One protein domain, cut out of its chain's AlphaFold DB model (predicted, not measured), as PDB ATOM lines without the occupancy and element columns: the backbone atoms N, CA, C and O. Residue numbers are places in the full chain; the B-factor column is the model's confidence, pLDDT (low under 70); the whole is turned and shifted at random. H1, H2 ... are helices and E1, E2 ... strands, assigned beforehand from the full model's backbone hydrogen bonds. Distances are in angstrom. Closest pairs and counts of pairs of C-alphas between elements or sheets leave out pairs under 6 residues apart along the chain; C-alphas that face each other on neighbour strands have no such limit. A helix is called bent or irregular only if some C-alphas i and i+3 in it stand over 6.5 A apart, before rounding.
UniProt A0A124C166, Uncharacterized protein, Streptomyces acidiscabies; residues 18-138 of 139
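AT A GLANCE: This is residues 18 to 138 of the 139 residues of an uncharacterized protein of Streptomyces acidiscabies (UniProt A0A124C166). A small three-stranded sheet has two helices, H1 and H2, over one face, while its other face bears no named helix. H4 packs side by side with H2, and the long helix H3 stands beyond H4, across a gap from the sheet. The printed part has 121 residues, in the order E1 H1 E2 E3 H2 H3 H4; the sheet, E1 - E3 - E2, is antiparallel and the class is mixed. The whole is compact, with a radius of gyration of the C-alphas of 14.9 A and spans of 38 by 36 by 23 A.

HOW THE PARTS SIT: Inner strand E3, residues 56 to 63, has edge strands E1, residues 18 to 24, and E2, residues 48 to 52, as antiparallel neighbours. N 20 and O 60 are 3.1 A apart, and N 49 and O 59 are 2.9 A apart, both within hydrogen-bond range. E2 and E3 form a hairpin. H2, residues 67 to 82, is on the sheet at a height of 9.6 A. H1, residues 35 to 42, is on the same face at a height of 10.0 A, and is irregular: C-alphas 36 and 39 are 7.4 A apart. E1, H1 and E2 form a split strand-helix-strand unit, two strands running the same way with E3 between them, and its crossover is right-handed. H1 and H2 only just touch, with 3 pairs of C-alphas within 8 A, made by residues 78 to 82 of H2 alone; the closest C-alphas are those of Leu 40 and His 82, 6.4 A. H4, residues 127 to 137, touches H2 at a shallow tilt of 23 degrees, the same way; the closest C-alphas are those of Ala 72 and Leu 133, 4.8 A. H3, residues 104 to 122, is close to H4 but not clearly touching, the C-alphas of Ala 120 and Leu 130 being 7.9 A apart; H3 and H2 are apart. Every O i to N i+4 pair is within hydrogen-bond range in H2, H3 and H4; in H1 2 of 4 are.

IN THESE COORDINATES: E1 begins at C-alpha 18, (166.740, 140.212, 150.079), and H4 ends at C-alpha 137, (153.719, 134.740, 162.359). H3 is 26.8 A long, E3 22.5 A, H2 22.0 A.

THE WHOLE: The printed part has no cut. The link from H2 to H3, residues 83 to 103, is long. Residues 27 to 30 and 92 to 97 have pLDDT under 70.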
ATOM      1  N   HIS A  18     166.337 140.720 148.772       92.44
ATOM      2  CA  HIS A  18     166.740 140.212 150.079       92.44
ATOM      3  C   HIS A  18     166.847 138.695 150.044       92.44
ATOM      4  O   HIS A  18     165.900 138.008 149.667       92.44
ATOM      5  N   ARG A  19     168.001 138.171 150.455       92.25
ATOM      6  CA  ARG A  19     168.235 136.733 150.577       92.25
ATOM      7  C   ARG A  19     168.207 136.312 152.035       92.25
ATOM      8  O   ARG A  19     168.910 136.898 152.856       92.25
ATOM      9  N   PHE A  20     167.446 135.269 152.330       92.19
ATOM     10  CA  PHE A  20     167.302 134.720 153.676       92.19
ATOM     11  C   PHE A  20     166.929 133.236 153.623       92.19
ATOM     12  O   PHE A  20     166.568 132.698 152.573       92.19
ATOM     13  N   VAL A  21     167.040 132.571 154.771       92.25
ATOM     14  CA  VAL A  21     166.564 131.202 154.978       92.25
ATOM     15  C   VAL A  21     165.392 131.248 155.945       92.25
ATOM     16  O   VAL A  21     165.464 131.965 156.932       92.25
ATOM     17  N   LEU A  22     164.337 130.486 155.674       93.69
ATOM     18  CA  LEU A  22     163.280 130.195 156.640       93.69
ATOM     19  C   LEU A  22     163.380 128.729 157.045       93.69
ATOM     20  O   LEU A  22     163.468 127.866 156.176       93.69
ATOM     21  N   VAL A  23     163.334 128.441 158.339       90.25
ATOM     22  CA  VAL A  23     163.367 127.086 158.895       90.25
ATOM     23  C   VAL A  23     162.100 126.850 159.706       90.25
ATOM     24  O   VAL A  23     161.599 127.757 160.375       90.25
ATOM     25  N   HIS A  24     161.564 125.637 159.605       88.94
ATOM     26  CA  HIS A  24     160.556 125.140 160.528       88.94
ATOM     27  C   HIS A  24     161.263 124.258 161.562       88.94
ATOM     28  O   HIS A  24     161.545 123.087 161.306       88.94
ATOM     29  N   GLU A  25     161.652 124.863 162.684       81.88
ATOM     30  CA  GLU A  25     162.336 124.184 163.784       81.88
ATOM     31  C   GLU A  25     161.301 123.591 164.742       81.88
ATOM     32  O   GLU A  25     160.429 124.290 165.256       81.88
ATOM     33  N   GLU A  26     161.399 122.285 164.987       73.44
ATOM     34  CA  GLU A  26     160.579 121.565 165.960       73.44
ATOM     35  C   GLU A  26     161.475 120.751 166.888       73.44
ATOM     36  O   GLU A  26     162.426 120.109 166.441       73.44
ATOM     37  N   PHE A  27     161.139 120.745 168.180       59.12
ATOM     38  CA  PHE A  27     161.923 120.073 169.217       59.12
ATOM     39  C   PHE A  27     161.953 118.544 169.045       59.12
ATOM     40  O   PHE A  27     162.978 117.915 169.292       59.12
ATOM     41  N   GLU A  28     160.856 117.947 168.561       57.00
ATOM     42  CA  GLU A  28     160.756 116.500 168.298       57.00
ATOM     43  C   GLU A  28     161.103 116.107 166.850       57.00
ATOM     44  O   GLU A  28     161.108 114.924 166.511       57.00
ATOM     45  N   GLY A  29     161.497 117.080 166.022       56.62
ATOM     46  CA  GLY A  29     161.954 116.864 164.652       56.62
ATOM     47  C   GLY A  29     160.826 116.684 163.632       56.62
ATOM     48  O   GLY A  29     159.976 115.808 163.744       56.62
ATOM     49  N   GLY A  30     160.892 117.471 162.557       64.44
ATOM     50  CA  GLY A  30     160.223 117.191 161.288       64.44
ATOM     51  C   GLY A  30     161.291 116.963 160.225       64.44
ATOM     52  O   GLY A  30     162.113 117.850 159.972       64.44
ATOM     53  N   SER A  31     161.320 115.774 159.621       81.94
ATOM     54  CA  SER A  31     162.249 115.518 158.518       81.94
ATOM     55  C   SER A  31     161.862 116.376 157.314       81.94
ATOM     56  O   SER A  31     160.708 116.777 157.162       81.94
ATOM     57  N   PHE A  32     162.819 116.647 156.425       85.25
ATOM     58  CA  PHE A  32     162.536 117.383 155.191       85.25
ATOM     59  C   PHE A  32     161.377 116.771 154.387       85.25
ATOM     60  O   PHE A  32     160.675 117.514 153.705       85.25
ATOM     61  N   ASP A  33     161.169 115.455 154.491       88.56
ATOM     62  CA  ASP A  33     160.178 114.680 153.742       88.56
ATOM     63  C   ASP A  33     158.829 114.522 154.459       88.56
ATOM     64  O   ASP A  33     157.914 113.945 153.877       88.56
ATOM     65  N   ASP A  34     158.660 115.068 155.669       90.25
ATOM     66  CA  ASP A  34     157.395 115.007 156.416       90.25
ATOM     67  C   ASP A  34     156.216 115.487 155.545       90.25
ATOM     68  O   ASP A  34     156.335 116.474 154.801       90.25
ATOM     69  N   GLU A  35     155.098 114.760 155.605       91.44
ATOM     70  CA  GLU A  35     153.892 114.989 154.797       91.44
ATOM     71  C   GLU A  35     153.366 116.420 154.955       91.44
ATOM     72  O   GLU A  35     152.874 117.022 153.997       91.44
ATOM     73  N   ARG A  36     153.562 117.032 156.131       91.50
ATOM     74  CA  ARG A  36     153.131 118.410 156.393       91.50
ATOM     75  C   ARG A  36     153.758 119.435 155.447       91.50
ATOM     76  O   ARG A  36     153.170 120.490 155.229       91.50
ATOM     77  N   TYR A  37     154.936 119.148 154.884       93.12
ATOM     78  CA  TYR A  37     155.609 120.059 153.959       93.12
ATOM     79  C   TYR A  37     155.347 119.738 152.485       93.12
ATOM     80  O   TYR A  37     155.846 120.467 151.632       93.12
ATOM     81  N   GLU A  38     154.568 118.705 152.144       94.38
ATOM     82  CA  GLU A  38     154.322 118.317 150.744       94.38
ATOM     83  C   GLU A  38     153.812 119.475 149.890       94.38
ATOM     84  O   GLU A  38     154.367 119.750 148.824       94.38
ATOM     85  N   GLY A  39     152.804 120.200 150.380       95.00
ATOM     86  CA  GLY A  39     152.232 121.334 149.655       95.00
ATOM     87  C   GLY A  39     153.252 122.445 149.399       95.00
ATOM     88  O   GLY A  39     153.290 123.004 148.306       95.00
ATOM     89  N   LEU A  40     154.105 122.728 150.386       95.25
ATOM     90  CA  LEU A  40     155.133 123.767 150.306       95.25
ATOM     91  C   LEU A  40     156.359 123.315 149.491       95.25
ATOM     92  O   LEU A  40     157.013 124.139 148.857       95.25
ATOM     93  N   ARG A  41     156.660 122.007 149.457       95.50
ATOM     94  CA  ARG A  41     157.668 121.422 148.558       95.50
ATOM     95  C   ARG A  41     157.225 121.484 147.103       95.50
ATOM     96  O   ARG A  41     158.042 121.788 146.238       95.50
ATOM     97  N   ALA A  42     155.958 121.170 146.845       96.62
ATOM     98  CA  ALA A  42     155.397 121.148 145.503       96.62
ATOM     99  C   ALA A  42     155.216 122.561 144.933       96.62
ATOM    100  O   ALA A  42     155.516 122.785 143.765       96.62
ATOM    101  N   ASN A  43     154.756 123.503 145.761       97.00
ATOM    102  CA  ASN A  43     154.433 124.867 145.351       97.00
ATOM    103  C   ASN A  43     155.018 125.884 146.347       97.00
ATOM    104  O   ASN A  43     154.265 126.455 147.136       97.00
ATOM    105  N   PRO A  44     156.347 126.094 146.365       96.75
ATOM    106  CA  PRO A  44     156.945 127.116 147.213       96.75
ATOM    107  C   PRO A  44     156.576 128.528 146.724       96.75
ATOM    108  O   PRO A  44     156.307 128.704 145.533       96.75
ATOM    109  N   PRO A  45     156.628 129.544 147.605       97.38
ATOM    110  CA  PRO A  45     156.535 130.939 147.196       97.38
ATOM    111  C   PRO A  45     157.530 131.302 146.091       97.38
ATOM    112  O   PRO A  45     158.657 130.795 146.075       97.38
ATOM    113  N   ASP A  46     157.162 132.247 145.226       96.38
ATOM    114  CA  ASP A  46     158.059 132.733 144.174       96.38
ATOM    115  C   ASP A  46     159.389 133.220 144.769       96.38
ATOM    116  O   ASP A  46     159.423 133.935 145.771       96.38
ATOM    117  N   GLY A  47     160.507 132.811 144.162       95.12
ATOM    118  CA  GLY A  47     161.851 133.133 144.653       95.12
ATOM    119  C   GLY A  47     162.309 132.311 145.865       95.12
ATOM    120  O   GLY A  47     163.421 132.525 146.348       95.12
ATOM    121  N   CYS A  48     161.507 131.357 146.344       96.81
ATOM    122  CA  CYS A  48     161.884 130.408 147.387       96.81
ATOM    123  C   CYS A  48     162.038 128.989 146.829       96.81
ATOM    124  O   CYS A  48     161.322 128.559 145.928       96.81
ATOM    125  N   ARG A  49     162.973 128.226 147.401       95.94
ATOM    126  CA  ARG A  49     163.166 126.803 147.092       95.94
ATOM    127  C   ARG A  49     163.325 125.975 148.369       95.94
ATOM    128  O   ARG A  49     164.067 126.407 149.256       95.94
ATOM    129  N   PRO A  50     162.708 124.784 148.457       94.38
ATOM    130  CA  PRO A  50     162.978 123.831 149.526       94.38
ATOM    131  C   PRO A  50     164.450 123.417 149.556       94.38
ATOM    132  O   PRO A  50     165.062 123.161 148.515       94.38
ATOM    133  N   VAL A  51     165.025 123.347 150.753       90.19
ATOM    134  CA  VAL A  51     166.393 122.885 150.998       90.19
ATOM    135  C   VAL A  51     166.390 121.922 152.179       90.19
ATOM    136  O   VAL A  51     165.791 122.201 153.213       90.19
ATOM    137  N   ASN A  52     167.087 120.795 152.025       85.00
ATOM    138  CA  ASN A  52     167.294 119.824 153.091       85.00
ATOM    139  C   ASN A  52     168.651 120.069 153.770       85.00
ATOM    140  O   ASN A  52     169.698 119.787 153.186       85.00
ATOM    141  N   GLY A  53     168.619 120.595 154.996       71.06
ATOM    142  CA  GLY A  53     169.786 120.762 155.873       71.06
ATOM    143  C   GLY A  53     169.779 119.820 157.082       71.06
ATOM    144  O   GLY A  53     170.427 120.118 158.079       71.06
ATOM    145  N   GLY A  54     168.996 118.733 157.025       77.38
ATOM    146  CA  GLY A  54     168.581 117.927 158.185       77.38
ATOM    147  C   GLY A  54     167.396 118.514 158.964       77.38
ATOM    148  O   GLY A  54     166.983 117.953 159.972       77.38
ATOM    149  N   CYS A  55     166.841 119.614 158.456       82.25
ATOM    150  CA  CYS A  55     165.626 120.301 158.871       82.25
ATOM    151  C   CYS A  55     164.837 120.675 157.594       82.25
ATOM    152  O   CYS A  55     165.438 120.759 156.512       82.25
ATOM    153  N   PHE A  56     163.521 120.911 157.679       89.75
ATOM    154  CA  PHE A  56     162.800 121.526 156.562       89.75
ATOM    155  C   PHE A  56     163.095 123.031 156.512       89.75
ATOM    156  O   PHE A  56     162.809 123.763 157.464       89.75
ATOM    157  N   ALA A  57     163.657 123.491 155.393       91.81
ATOM    158  CA  ALA A  57     164.001 124.889 155.185       91.81
ATOM    159  C   ALA A  57     163.635 125.378 153.779       91.81
ATOM    160  O   ALA A  57     163.560 124.606 152.821       91.81
ATOM    161  N   LEU A  58     163.474 126.691 153.649       94.38
ATOM    162  CA  LEU A  58     163.386 127.404 152.384       94.38
ATOM    163  C   LEU A  58     164.578 128.348 152.252       94.38
ATOM    164  O   LEU A  58     164.836 129.154 153.140       94.38
ATOM    165  N   SER A  59     165.275 128.288 151.119       93.88
ATOM    166  CA  SER A  59     166.206 129.338 150.699       93.88
ATOM    167  C   SER A  59     165.448 130.302 149.797       93.88
ATOM    168  O   SER A  59     164.907 129.874 148.778       93.88
ATOM    169  N   CYS A  60     165.399 131.575 150.177       94.81
ATOM    170  CA  CYS A  60     164.597 132.592 149.509       94.81
ATOM    171  C   CYS A  60     165.455 133.759 149.014       94.81
ATOM    172  O   CYS A  60     166.412 134.173 149.670       94.81
ATOM    173  N   GLU A  61     165.065 134.312 147.870       95.12
ATOM    174  CA  GLU A  61     165.503 135.598 147.337       95.12
ATOM    175  C   GLU A  61     164.242 136.383 146.951       95.12
ATOM    176  O   GLU A  61     163.560 136.043 145.986       95.12
ATOM    177  N   ARG A  62     163.878 137.389 147.754       95.75
ATOM    178  CA  ARG A  62     162.585 138.081 147.658       95.75
ATOM    179  C   ARG A  62     162.764 139.591 147.561       95.75
ATOM    180  O   ARG A  62     163.627 140.143 148.249       95.75
ATOM    181  N   PRO A  63     161.976 140.280 146.723       94.38
ATOM    182  CA  PRO A  63     161.981 141.732 146.705       94.38
ATOM    183  C   PRO A  63     161.329 142.284 147.977       94.38
ATOM    184  O   PRO A  63     160.487 141.629 148.585       94.38
ATOM    185  N   GLY A  64     161.701 143.500 148.368       92.12
ATOM    186  CA  GLY A  64     161.032 144.205 149.458       92.12
ATOM    187  C   GLY A  64     161.707 145.525 149.827       92.12
ATOM    188  O   GLY A  64     162.899 145.712 149.556       92.12
ATOM    189  N   PRO A  65     160.978 146.454 150.469       90.31
ATOM    190  CA  PRO A  65     161.556 147.712 150.940       90.31
ATOM    191  C   PRO A  65     162.633 147.477 152.007       90.31
ATOM    192  O   PRO A  65     163.638 148.185 152.035       90.31
ATOM    193  N   THR A  66     162.469 146.440 152.833       91.94
ATOM    194  CA  THR A  66     163.466 145.984 153.805       91.94
ATOM    195  C   THR A  66     163.521 144.455 153.875       91.94
ATOM    196  O   THR A  66     162.607 143.770 153.414       91.94
ATOM    197  N   MET A  67     164.579 143.919 154.495       92.88
ATOM    198  CA  MET A  67     164.708 142.485 154.785       92.88
ATOM    199  C   MET A  67     163.533 141.984 155.638       92.88
ATOM    200  O   MET A  67     162.988 140.920 155.363       92.88
ATOM    201  N   LEU A  68     163.122 142.755 156.654       94.50
ATOM    202  CA  LEU A  68     162.016 142.371 157.536       94.50
ATOM    203  C   LEU A  68     160.680 142.343 156.796       94.50
ATOM    204  O   LEU A  68     159.896 141.428 157.023       94.50
ATOM    205  N   ASP A  69     160.442 143.292 155.888       94.12
ATOM    206  CA  ASP A  69     159.223 143.296 155.076       94.12
ATOM    207  C   ASP A  69     159.197 142.093 154.115       94.12
ATOM    208  O   ASP A  69     158.189 141.394 154.045       94.12
ATOM    209  N   ALA A  70     160.320 141.771 153.461       95.62
ATOM    210  CA  ALA A  70     160.417 140.599 152.587       95.62
ATOM    211  C   ALA A  70     160.174 139.275 153.344       95.62
ATOM    212  O   ALA A  70     159.486 138.380 152.844       95.62
ATOM    213  N   ILE A  71     160.702 139.152 154.568       96.19
ATOM    214  CA  ILE A  71     160.459 137.995 155.442       96.19
ATOM    215  C   ILE A  71     158.986 137.943 155.869       96.19
ATOM    216  O   ILE A  71     158.359 136.893 155.741       96.19
ATOM    217  N   ALA A  72     158.419 139.058 156.339       96.50
ATOM    218  CA  ALA A  72     157.036 139.127 156.807       96.50
ATOM    219  C   ALA A  72     156.034 138.768 155.697       96.50
ATOM    220  O   ALA A  72     155.111 137.984 155.918       96.50
ATOM    221  N   GLU A  73     156.235 139.277 154.482       96.81
ATOM    222  CA  GLU A  73     155.402 138.930 153.328       96.81
ATOM    223  C   GLU A  73     155.484 137.438 152.993       96.81
ATOM    224  O   GLU A  73     154.450 136.802 152.777       96.81
ATOM    225  N   THR A  74     156.691 136.866 153.021       97.62
ATOM    226  CA  THR A  74     156.918 135.437 152.748       97.62
ATOM    227  C   THR A  74     156.267 134.548 153.810       97.62
ATOM    228  O   THR A  74     155.605 133.570 153.472       97.62
ATOM    229  N   LEU A  75     156.384 134.901 155.094       97.19
ATOM    230  CA  LEU A  75     155.718 134.188 156.192       97.19
ATOM    231  C   LEU A  75     154.195 134.237 156.054       97.19
ATOM    232  O   LEU A  75     153.525 133.208 156.147       97.19
ATOM    233  N   ALA A  76     153.646 135.420 155.775       96.56
ATOM    234  CA  ALA A  76     152.212 135.589 155.594       96.56
ATOM    235  C   ALA A  76     151.691 134.813 154.372       96.56
ATOM    236  O   ALA A  76     150.590 134.267 154.416       96.56
ATOM    237  N   GLU A  77     152.465 134.757 153.286       97.00
ATOM    238  CA  GLU A  77     152.168 133.947 152.103       97.00
ATOM    239  C   GLU A  77     152.136 132.453 152.439       97.00
ATOM    240  O   GLU A  77     151.113 131.810 152.196       97.00
ATOM    241  N   ILE A  78     153.191 131.930 153.075       96.88
ATOM    242  CA  ILE A  78     153.279 130.517 153.466       96.88
ATOM    243  C   ILE A  78     152.122 130.137 154.389       96.88
ATOM    244  O   ILE A  78     151.446 129.135 154.159       96.88
ATOM    245  N   ARG A  79     151.836 130.966 155.394       95.38
ATOM    246  CA  ARG A  79     150.739 130.731 156.334       95.38
ATOM    247  C   ARG A  79     149.387 130.675 155.630       95.38
ATOM    248  O   ARG A  79     148.594 129.783 155.909       95.38
ATOM    249  N   ARG A  80     149.112 131.608 154.712       95.44
ATOM    250  CA  ARG A  80     147.840 131.639 153.970       95.44
ATOM    251  C   ARG A  80     147.695 130.466 153.000       95.44
ATOM    252  O   ARG A  80     146.595 129.943 152.876       95.44
ATOM    253  N   ALA A  81     148.766 130.092 152.300       96.19
ATOM    254  CA  ALA A  81     148.719 129.081 151.245       96.19
ATOM    255  C   ALA A  81     148.871 127.643 151.769       96.19
ATOM    256  O   ALA A  81     148.304 126.721 151.188       96.19
ATOM    257  N   HIS A  82     149.610 127.451 152.865       94.56
ATOM    258  CA  HIS A  82     150.000 126.126 153.361       94.56
ATOM    259  C   HIS A  82     149.655 125.881 154.833       94.56
ATOM    260  O   HIS A  82     149.838 124.767 155.309       94.56
ATOM    261  N   GLY A  83     149.177 126.888 155.577       93.19
ATOM    262  CA  GLY A  83     148.859 126.736 157.003       93.19
ATOM    263  C   GLY A  83     150.079 126.534 157.908       93.19
ATOM    264  O   GLY A  83     149.914 126.172 159.069       93.19
ATOM    265  N   LEU A  84     151.292 126.761 157.394       92.25
ATOM    266  CA  LEU A  84     152.556 126.591 158.116       92.25
ATOM    267  C   LEU A  84     153.107 127.939 158.592       92.25
ATOM    268  O   LEU A  84     152.967 128.953 157.908       92.25
ATOM    269  N   VAL A  85     153.790 127.939 159.738       91.69
ATOM    270  CA  VAL A  85     154.478 129.120 160.277       91.69
ATOM    271  C   VAL A  85     155.954 128.790 160.441       91.69
ATOM    272  O   VAL A  85     156.349 128.166 161.417       91.69
ATOM    273  N   MET A  86     156.781 129.215 159.484       91.81
ATOM    274  CA  MET A  86     158.236 129.109 159.625       91.81
ATOM    275  C   MET A  86     158.683 129.973 160.817       91.81
ATOM    276  O   MET A  86     158.303 131.141 160.902       91.81
ATOM    277  N   ASN A  87     159.458 129.411 161.742       88.69
ATOM    278  CA  ASN A  87     159.684 129.989 163.075       88.69
ATOM    279  C   ASN A  87     161.150 130.350 163.362       88.69
ATOM    280  O   ASN A  87     161.453 130.860 164.437       88.69
ATOM    281  N   SER A  88     162.053 130.138 162.403       88.88
ATOM    282  CA  SER A  88     163.475 130.429 162.565       88.88
ATOM    283  C   SER A  88     164.131 130.833 161.246       88.88
ATOM    284  O   SER A  88     163.634 130.530 160.161       88.88
ATOM    285  N   LEU A  89     165.274 131.519 161.338       88.81
ATOM    286  CA  LEU A  89     166.182 131.764 160.206       88.81
ATOM    287  C   LEU A  89     167.370 130.780 160.195       88.81
ATOM    288  O   LEU A  89     168.382 131.036 159.538       88.81
ATOM    289  N   GLY A  90     167.289 129.683 160.962       79.12
ATOM    290  CA  GLY A  90     168.387 128.727 161.148       79.12
ATOM    291  C   GLY A  90     169.570 129.326 161.915       79.12
ATOM    292  O   GLY A  90     170.719 128.926 161.721       79.12
ATOM    293  N   ILE A  91     169.293 130.351 162.722       78.12
ATOM    294  CA  ILE A  91     170.224 130.927 163.689       78.12
ATOM    295  C   ILE A  91     169.859 130.273 165.014       78.12
ATOM    296  O   ILE A  91     168.704 130.363 165.402       78.12
ATOM    297  N   ASP A  92     170.820 129.629 165.672       68.00
ATOM    298  CA  ASP A  92     170.610 128.888 166.922       68.00
ATOM    299  C   ASP A  92     170.947 129.769 168.142       68.00
ATOM    300  O   ASP A  92     172.110 129.817 168.571       68.00
ATOM    301  N   PRO A  93     169.986 130.525 168.710       59.50
ATOM    302  CA  PRO A  93     170.071 130.905 170.103       59.50
ATOM    303  C   PRO A  93     169.779 129.638 170.911       59.50
ATOM    304  O   PRO A  93     168.742 129.008 170.741       59.50
ATOM    305  N   LYS A  94     170.711 129.228 171.769       59.03
ATOM    306  CA  LYS A  94     170.620 128.016 172.602       59.03
ATOM    307  C   LYS A  94     169.457 128.077 173.613       59.03
ATOM    308  O   LYS A  94     169.700 128.211 174.810       59.03
ATOM    309  N   GLU A  95     168.211 128.015 173.161       60.88
ATOM    310  CA  GLU A  95     167.066 128.555 173.910       60.88
ATOM    311  C   GLU A  95     165.806 127.673 173.866       60.88
ATOM    312  O   GLU A  95     164.681 128.128 174.045       60.88
ATOM    313  N   TRP A  96     165.989 126.369 173.700       61.97
ATOM    314  CA  TRP A  96     164.888 125.421 173.554       61.97
ATOM    315  C   TRP A  96     164.426 124.840 174.899       61.97
ATOM    316  O   TRP A  96     164.654 123.666 175.188       61.97
ATOM    317  N   MET A  97     163.810 125.673 175.745       65.81
ATOM    318  CA  MET A  97     163.177 125.233 176.995       65.81
ATOM    319  C   MET A  97     161.697 125.612 177.017       65.81
ATOM    320  O   MET A  97     161.356 126.789 176.953       65.81
ATOM    321  N   ASP A  98     160.835 124.604 177.147       70.81
ATOM    322  CA  ASP A  98     159.389 124.760 177.324       70.81
ATOM    323  C   ASP A  98     158.989 124.330 178.742       70.81
ATOM    324  O   ASP A  98     158.500 123.228 178.981       70.81
ATOM    325  N   ASP A  99     159.291 125.187 179.720       79.25
ATOM    326  CA  ASP A  99     158.938 125.012 181.135       79.25
ATOM    327  C   ASP A  99     157.790 125.944 181.576       79.25
ATOM    328  O   ASP A  99     157.560 126.170 182.767       79.25
ATOM    329  N   GLY A 100     157.021 126.448 180.605       80.69
ATOM    330  CA  GLY A 100     155.827 127.258 180.825       80.69
ATOM    331  C   GLY A 100     156.078 128.760 181.018       80.69
ATOM    332  O   GLY A 100     157.181 129.284 180.887       80.69
ATOM    333  N   LYS A 101     154.992 129.491 181.313       87.75
ATOM    334  CA  LYS A 101     154.951 130.970 181.309       87.75
ATOM    335  C   LYS A 101     155.642 131.643 182.496       87.75
ATOM    336  O   LYS A 101     155.903 132.840 182.430       87.75
ATOM    337  N   ASP A 102     155.933 130.884 183.544       90.62
ATOM    338  CA  ASP A 102     156.579 131.374 184.766       90.62
ATOM    339  C   ASP A 102     158.017 130.837 184.918       90.62
ATOM    340  O   ASP A 102     158.691 131.117 185.910       90.62
ATOM    341  N   GLY A 103     158.478 130.048 183.942       85.25
ATOM    342  CA  GLY A 103     159.771 129.375 183.941       85.25
ATOM    343  C   GLY A 103     160.892 130.153 183.248       85.25
ATOM    344  O   GLY A 103     160.779 131.333 182.904       85.25
ATOM    345  N   PHE A 104     162.018 129.478 183.046       83.25
ATOM    346  CA  PHE A 104     163.178 130.013 182.343       83.25
ATOM    347  C   PHE A 104     162.899 130.233 180.846       83.25
ATOM    348  O   PHE A 104     163.392 131.204 180.274       83.25
ATOM    349  N   GLY A 105     162.032 129.425 180.233       84.12
ATOM    350  CA  GLY A 105     161.530 129.616 178.870       84.12
ATOM    351  C   GLY A 105     160.829 130.966 178.680       84.12
ATOM    352  O   GLY A 105     161.041 131.653 177.682       84.12
ATOM    353  N   ALA A 106     160.074 131.440 179.675       87.00
ATOM    354  CA  ALA A 106     159.482 132.779 179.624       87.00
ATOM    355  C   ALA A 106     160.535 133.900 179.703       87.00
ATOM    356  O   ALA A 106     160.410 134.927 179.029       87.00
ATOM    357  N   GLN A 107     161.603 133.702 180.487       87.62
ATOM    358  CA  GLN A 107     162.727 134.646 180.551       87.62
ATOM    359  C   GLN A 107     163.479 134.713 179.219       87.62
ATOM    360  O   GLN A 107     163.865 135.800 178.797       87.62
ATOM    361  N   ILE A 108     163.630 133.573 178.543       86.81
ATOM    362  CA  ILE A 108     164.177 133.465 177.188       86.81
ATOM    363  C   ILE A 108     163.343 134.289 176.195       86.81
ATOM    364  O   ILE A 108     163.890 135.148 175.506       86.81
ATOM    365  N   VAL A 109     162.013 134.125 176.181       87.88
ATOM    366  CA  VAL A 109     161.126 134.921 175.309       87.88
ATOM    367  C   VAL A 109     161.318 136.421 175.556       87.88
ATOM    368  O   VAL A 109     161.496 137.193 174.611       87.88
ATOM    369  N   ALA A 110     161.333 136.849 176.823       90.44
ATOM    370  CA  ALA A 110     161.565 138.250 177.169       90.44
ATOM    371  C   ALA A 110     162.957 138.736 176.722       90.44
ATOM    372  O   ALA A 110     163.082 139.832 176.171       90.44
ATOM    373  N   HIS A 111     163.996 137.921 176.922       90.62
ATOM    374  CA  HIS A 111     165.365 138.225 176.516       90.62
ATOM    375  C   HIS A 111     165.475 138.432 175.001       90.62
ATOM    376  O   HIS A 111     165.995 139.462 174.562       90.62
ATOM    377  N   LEU A 112     164.919 137.516 174.205       88.88
ATOM    378  CA  LEU A 112     164.907 137.597 172.746       88.88
ATOM    379  C   LEU A 112     164.205 138.854 172.242       88.88
ATOM    380  O   LEU A 112     164.737 139.544 171.373       88.88
ATOM    381  N   VAL A 113     163.044 139.198 172.805       91.62
ATOM    382  CA  VAL A 113     162.303 140.408 172.413       91.62
ATOM    383  C   VAL A 113     163.102 141.675 172.730       91.62
ATOM    384  O   VAL A 113     163.178 142.586 171.899       91.62
ATOM    385  N   LEU A 114     163.746 141.743 173.899       92.19
ATOM    386  CA  LEU A 114     164.592 142.879 174.277       92.19
ATOM    387  C   LEU A 114     165.809 143.015 173.351       92.19
ATOM    388  O   LEU A 114     166.111 144.118 172.884       92.19
ATOM    389  N   MET A 115     166.472 141.901 173.039       92.06
ATOM    390  CA  MET A 115     167.606 141.862 172.115       92.06
ATOM    391  C   MET A 115     167.195 142.228 170.688       92.06
ATOM    392  O   MET A 115     167.879 143.026 170.041       92.06
ATOM    393  N   ALA A 116     166.057 141.719 170.212       91.69
ATOM    394  CA  ALA A 116     165.494 142.063 168.915       91.69
ATOM    395  C   ALA A 116     165.217 143.568 168.822       91.69
ATOM    396  O   ALA A 116     165.674 144.212 167.879       91.69
ATOM    397  N   ARG A 117     164.563 144.161 169.833       94.44
ATOM    398  CA  ARG A 117     164.300 145.608 169.889       94.44
ATOM    399  C   ARG A 117     165.590 146.429 169.876       94.44
ATOM    400  O   ARG A 117     165.683 147.399 169.127       94.44
ATOM    401  N   TYR A 118     166.585 146.053 170.680       92.31
ATOM    402  CA  TYR A 118     167.874 146.752 170.737       92.31
ATOM    403  C   TYR A 118     168.633 146.695 169.398       92.31
ATOM    404  O   TYR A 118     169.172 147.700 168.923       92.31
ATOM    405  N   ARG A 119     168.644 145.525 168.748       93.88
ATOM    406  CA  ARG A 119     169.271 145.348 167.430       93.88
ATOM    407  C   ARG A 119     168.513 146.085 166.332       93.88
ATOM    408  O   ARG A 119     169.158 146.690 165.482       93.88
ATOM    409  N   ALA A 120     167.185 146.074 166.369       93.69
ATOM    410  CA  ALA A 120     166.338 146.786 165.423       93.69
ATOM    411  C   ALA A 120     166.627 148.291 165.428       93.69
ATOM    412  O   ALA A 120     166.924 148.857 164.382       93.69
ATOM    413  N   GLU A 121     166.661 148.902 166.616       93.06
ATOM    414  CA  GLU A 121     167.014 150.315 166.791       93.06
ATOM    415  C   GLU A 121     168.415 150.623 166.244       93.06
ATOM    416  O   GLU A 121     168.598 151.589 165.506       93.06
ATOM    417  N   SER A 122     169.393 149.753 166.518       94.44
ATOM    418  CA  SER A 122     170.769 149.904 166.016       94.44
ATOM    419  C   SER A 122     170.878 149.815 164.487       94.44
ATOM    420  O   SER A 122     171.838 150.321 163.909       94.44
ATOM    421  N   LEU A 123     169.925 149.148 163.832       92.75
ATOM    422  CA  LEU A 123     169.857 148.974 162.378       92.75
ATOM    423  C   LEU A 123     168.887 149.959 161.706       92.75
ATOM    424  O   LEU A 123     168.731 149.914 160.488       92.75
ATOM    425  N   GLY A 124     168.256 150.850 162.477       94.62
ATOM    426  CA  GLY A 124     167.313 151.846 161.971       94.62
ATOM    427  C   GLY A 124     165.895 151.328 161.715       94.62
ATOM    428  O   GLY A 124     165.107 152.046 161.107       94.62
ATOM    429  N   TYR A 125     165.552 150.121 162.176       94.94
ATOM    430  CA  TYR A 125     164.188 149.600 162.088       94.94
ATOM    431  C   TYR A 125     163.273 150.246 163.130       94.94
ATOM    432  O   TYR A 125     163.622 150.376 164.308       94.94
ATOM    433  N   GLY A 126     162.067 150.608 162.698       92.94
ATOM    434  CA  GLY A 126     161.010 151.114 163.560       92.94
ATOM    435  C   GLY A 126     160.184 150.018 164.241       92.94
ATOM    436  O   GLY A 126     160.243 148.830 163.925       92.94
ATOM    437  N   ARG A 127     159.319 150.444 165.173       94.25
ATOM    438  CA  ARG A 127     158.311 149.569 165.802       94.25
ATOM    439  C   ARG A 127     157.374 148.940 164.766       94.25
ATOM    440  O   ARG A 127     156.940 147.811 164.961       94.25
ATOM    441  N   ALA A 128     157.030 149.675 163.710       93.75
ATOM    442  CA  ALA A 128     156.062 149.222 162.717       93.75
ATOM    443  C   ALA A 128     156.577 148.002 161.937       93.75
ATOM    444  O   ALA A 128     155.819 147.058 161.751       93.75
ATOM    445  N   GLU A 129     157.850 147.992 161.534       93.75
ATOM    446  CA  GLU A 129     158.493 146.835 160.895       93.75
ATOM    447  C   GLU A 129     158.485 145.603 161.808       93.75
ATOM    448  O   GLU A 129     158.148 144.508 161.366       93.75
ATOM    449  N   LEU A 130     158.805 145.780 163.096       94.12
ATOM    450  CA  LEU A 130     158.804 144.679 164.064       94.12
ATOM    451  C   LEU A 130     157.404 144.096 164.275       94.12
ATOM    452  O   LEU A 130     157.245 142.880 164.286       94.12
ATOM    453  N   VAL A 131     156.390 144.952 164.418       94.44
ATOM    454  CA  VAL A 131     154.998 144.507 164.580       94.44
ATOM    455  C   VAL A 131     154.509 143.785 163.327       94.44
ATOM    456  O   VAL A 131     153.924 142.720 163.456       94.44
ATOM    457  N   ARG A 132     154.827 144.277 162.122       93.56
ATOM    458  CA  ARG A 132     154.465 143.575 160.877       93.56
ATOM    459  C   ARG A 132     155.052 142.168 160.801       93.56
ATOM    460  O   ARG A 132     154.381 141.260 160.321       93.56
ATOM    461  N   LEU A 133     156.287 141.986 161.268       94.19
ATOM    462  CA  LEU A 133     156.893 140.660 161.333       94.19
ATOM    463  C   LEU A 133     156.158 139.749 162.328       94.19
ATOM    464  O   LEU A 133     155.912 138.593 162.001       94.19
ATOM    465  N   LEU A 134     155.777 140.264 163.503       92.81
ATOM    466  CA  LEU A 134     154.988 139.516 164.492       92.81
ATOM    467  C   LEU A 134     153.605 139.129 163.939       92.81
ATOM    468  O   LEU A 134     153.233 137.960 163.961       92.81
ATOM    469  N   ASP A 135     152.892 140.069 163.320       93.62
ATOM    470  CA  ASP A 135     151.578 139.813 162.714       93.62
ATOM    471  C   ASP A 135     151.654 138.732 161.609       93.62
ATOM    472  O   ASP A 135     150.712 137.959 161.375       93.62
ATOM    473  N   ALA A 136     152.794 138.642 160.914       93.69
ATOM    474  CA  ALA A 136     153.046 137.641 159.882       93.69
ATOM    475  C   ALA A 136     153.255 136.220 160.433       93.69
ATOM    476  O   ALA A 136     152.988 135.260 159.707       93.69
ATOM    477  N   THR A 137     153.650 136.059 161.702       88.44
ATOM    478  CA  THR A 137     153.719 134.740 162.359       88.44
ATOM    479  C   THR A 137     152.364 134.308 162.917       88.44
ATOM    480  O   THR A 137     152.049 133.123 162.901       88.44
ATOM    481  N   GLY A 138     151.488 135.259 163.258       82.38
ATOM    482  CA  GLY A 138     150.094 134.998 163.657       82.38
ATOM    483  C   GLY A 138     149.866 135.035 165.159       82.38
ATOM    484  O   GLY A 138     148.867 134.494 165.631       82.38
TER     485      GLY A 138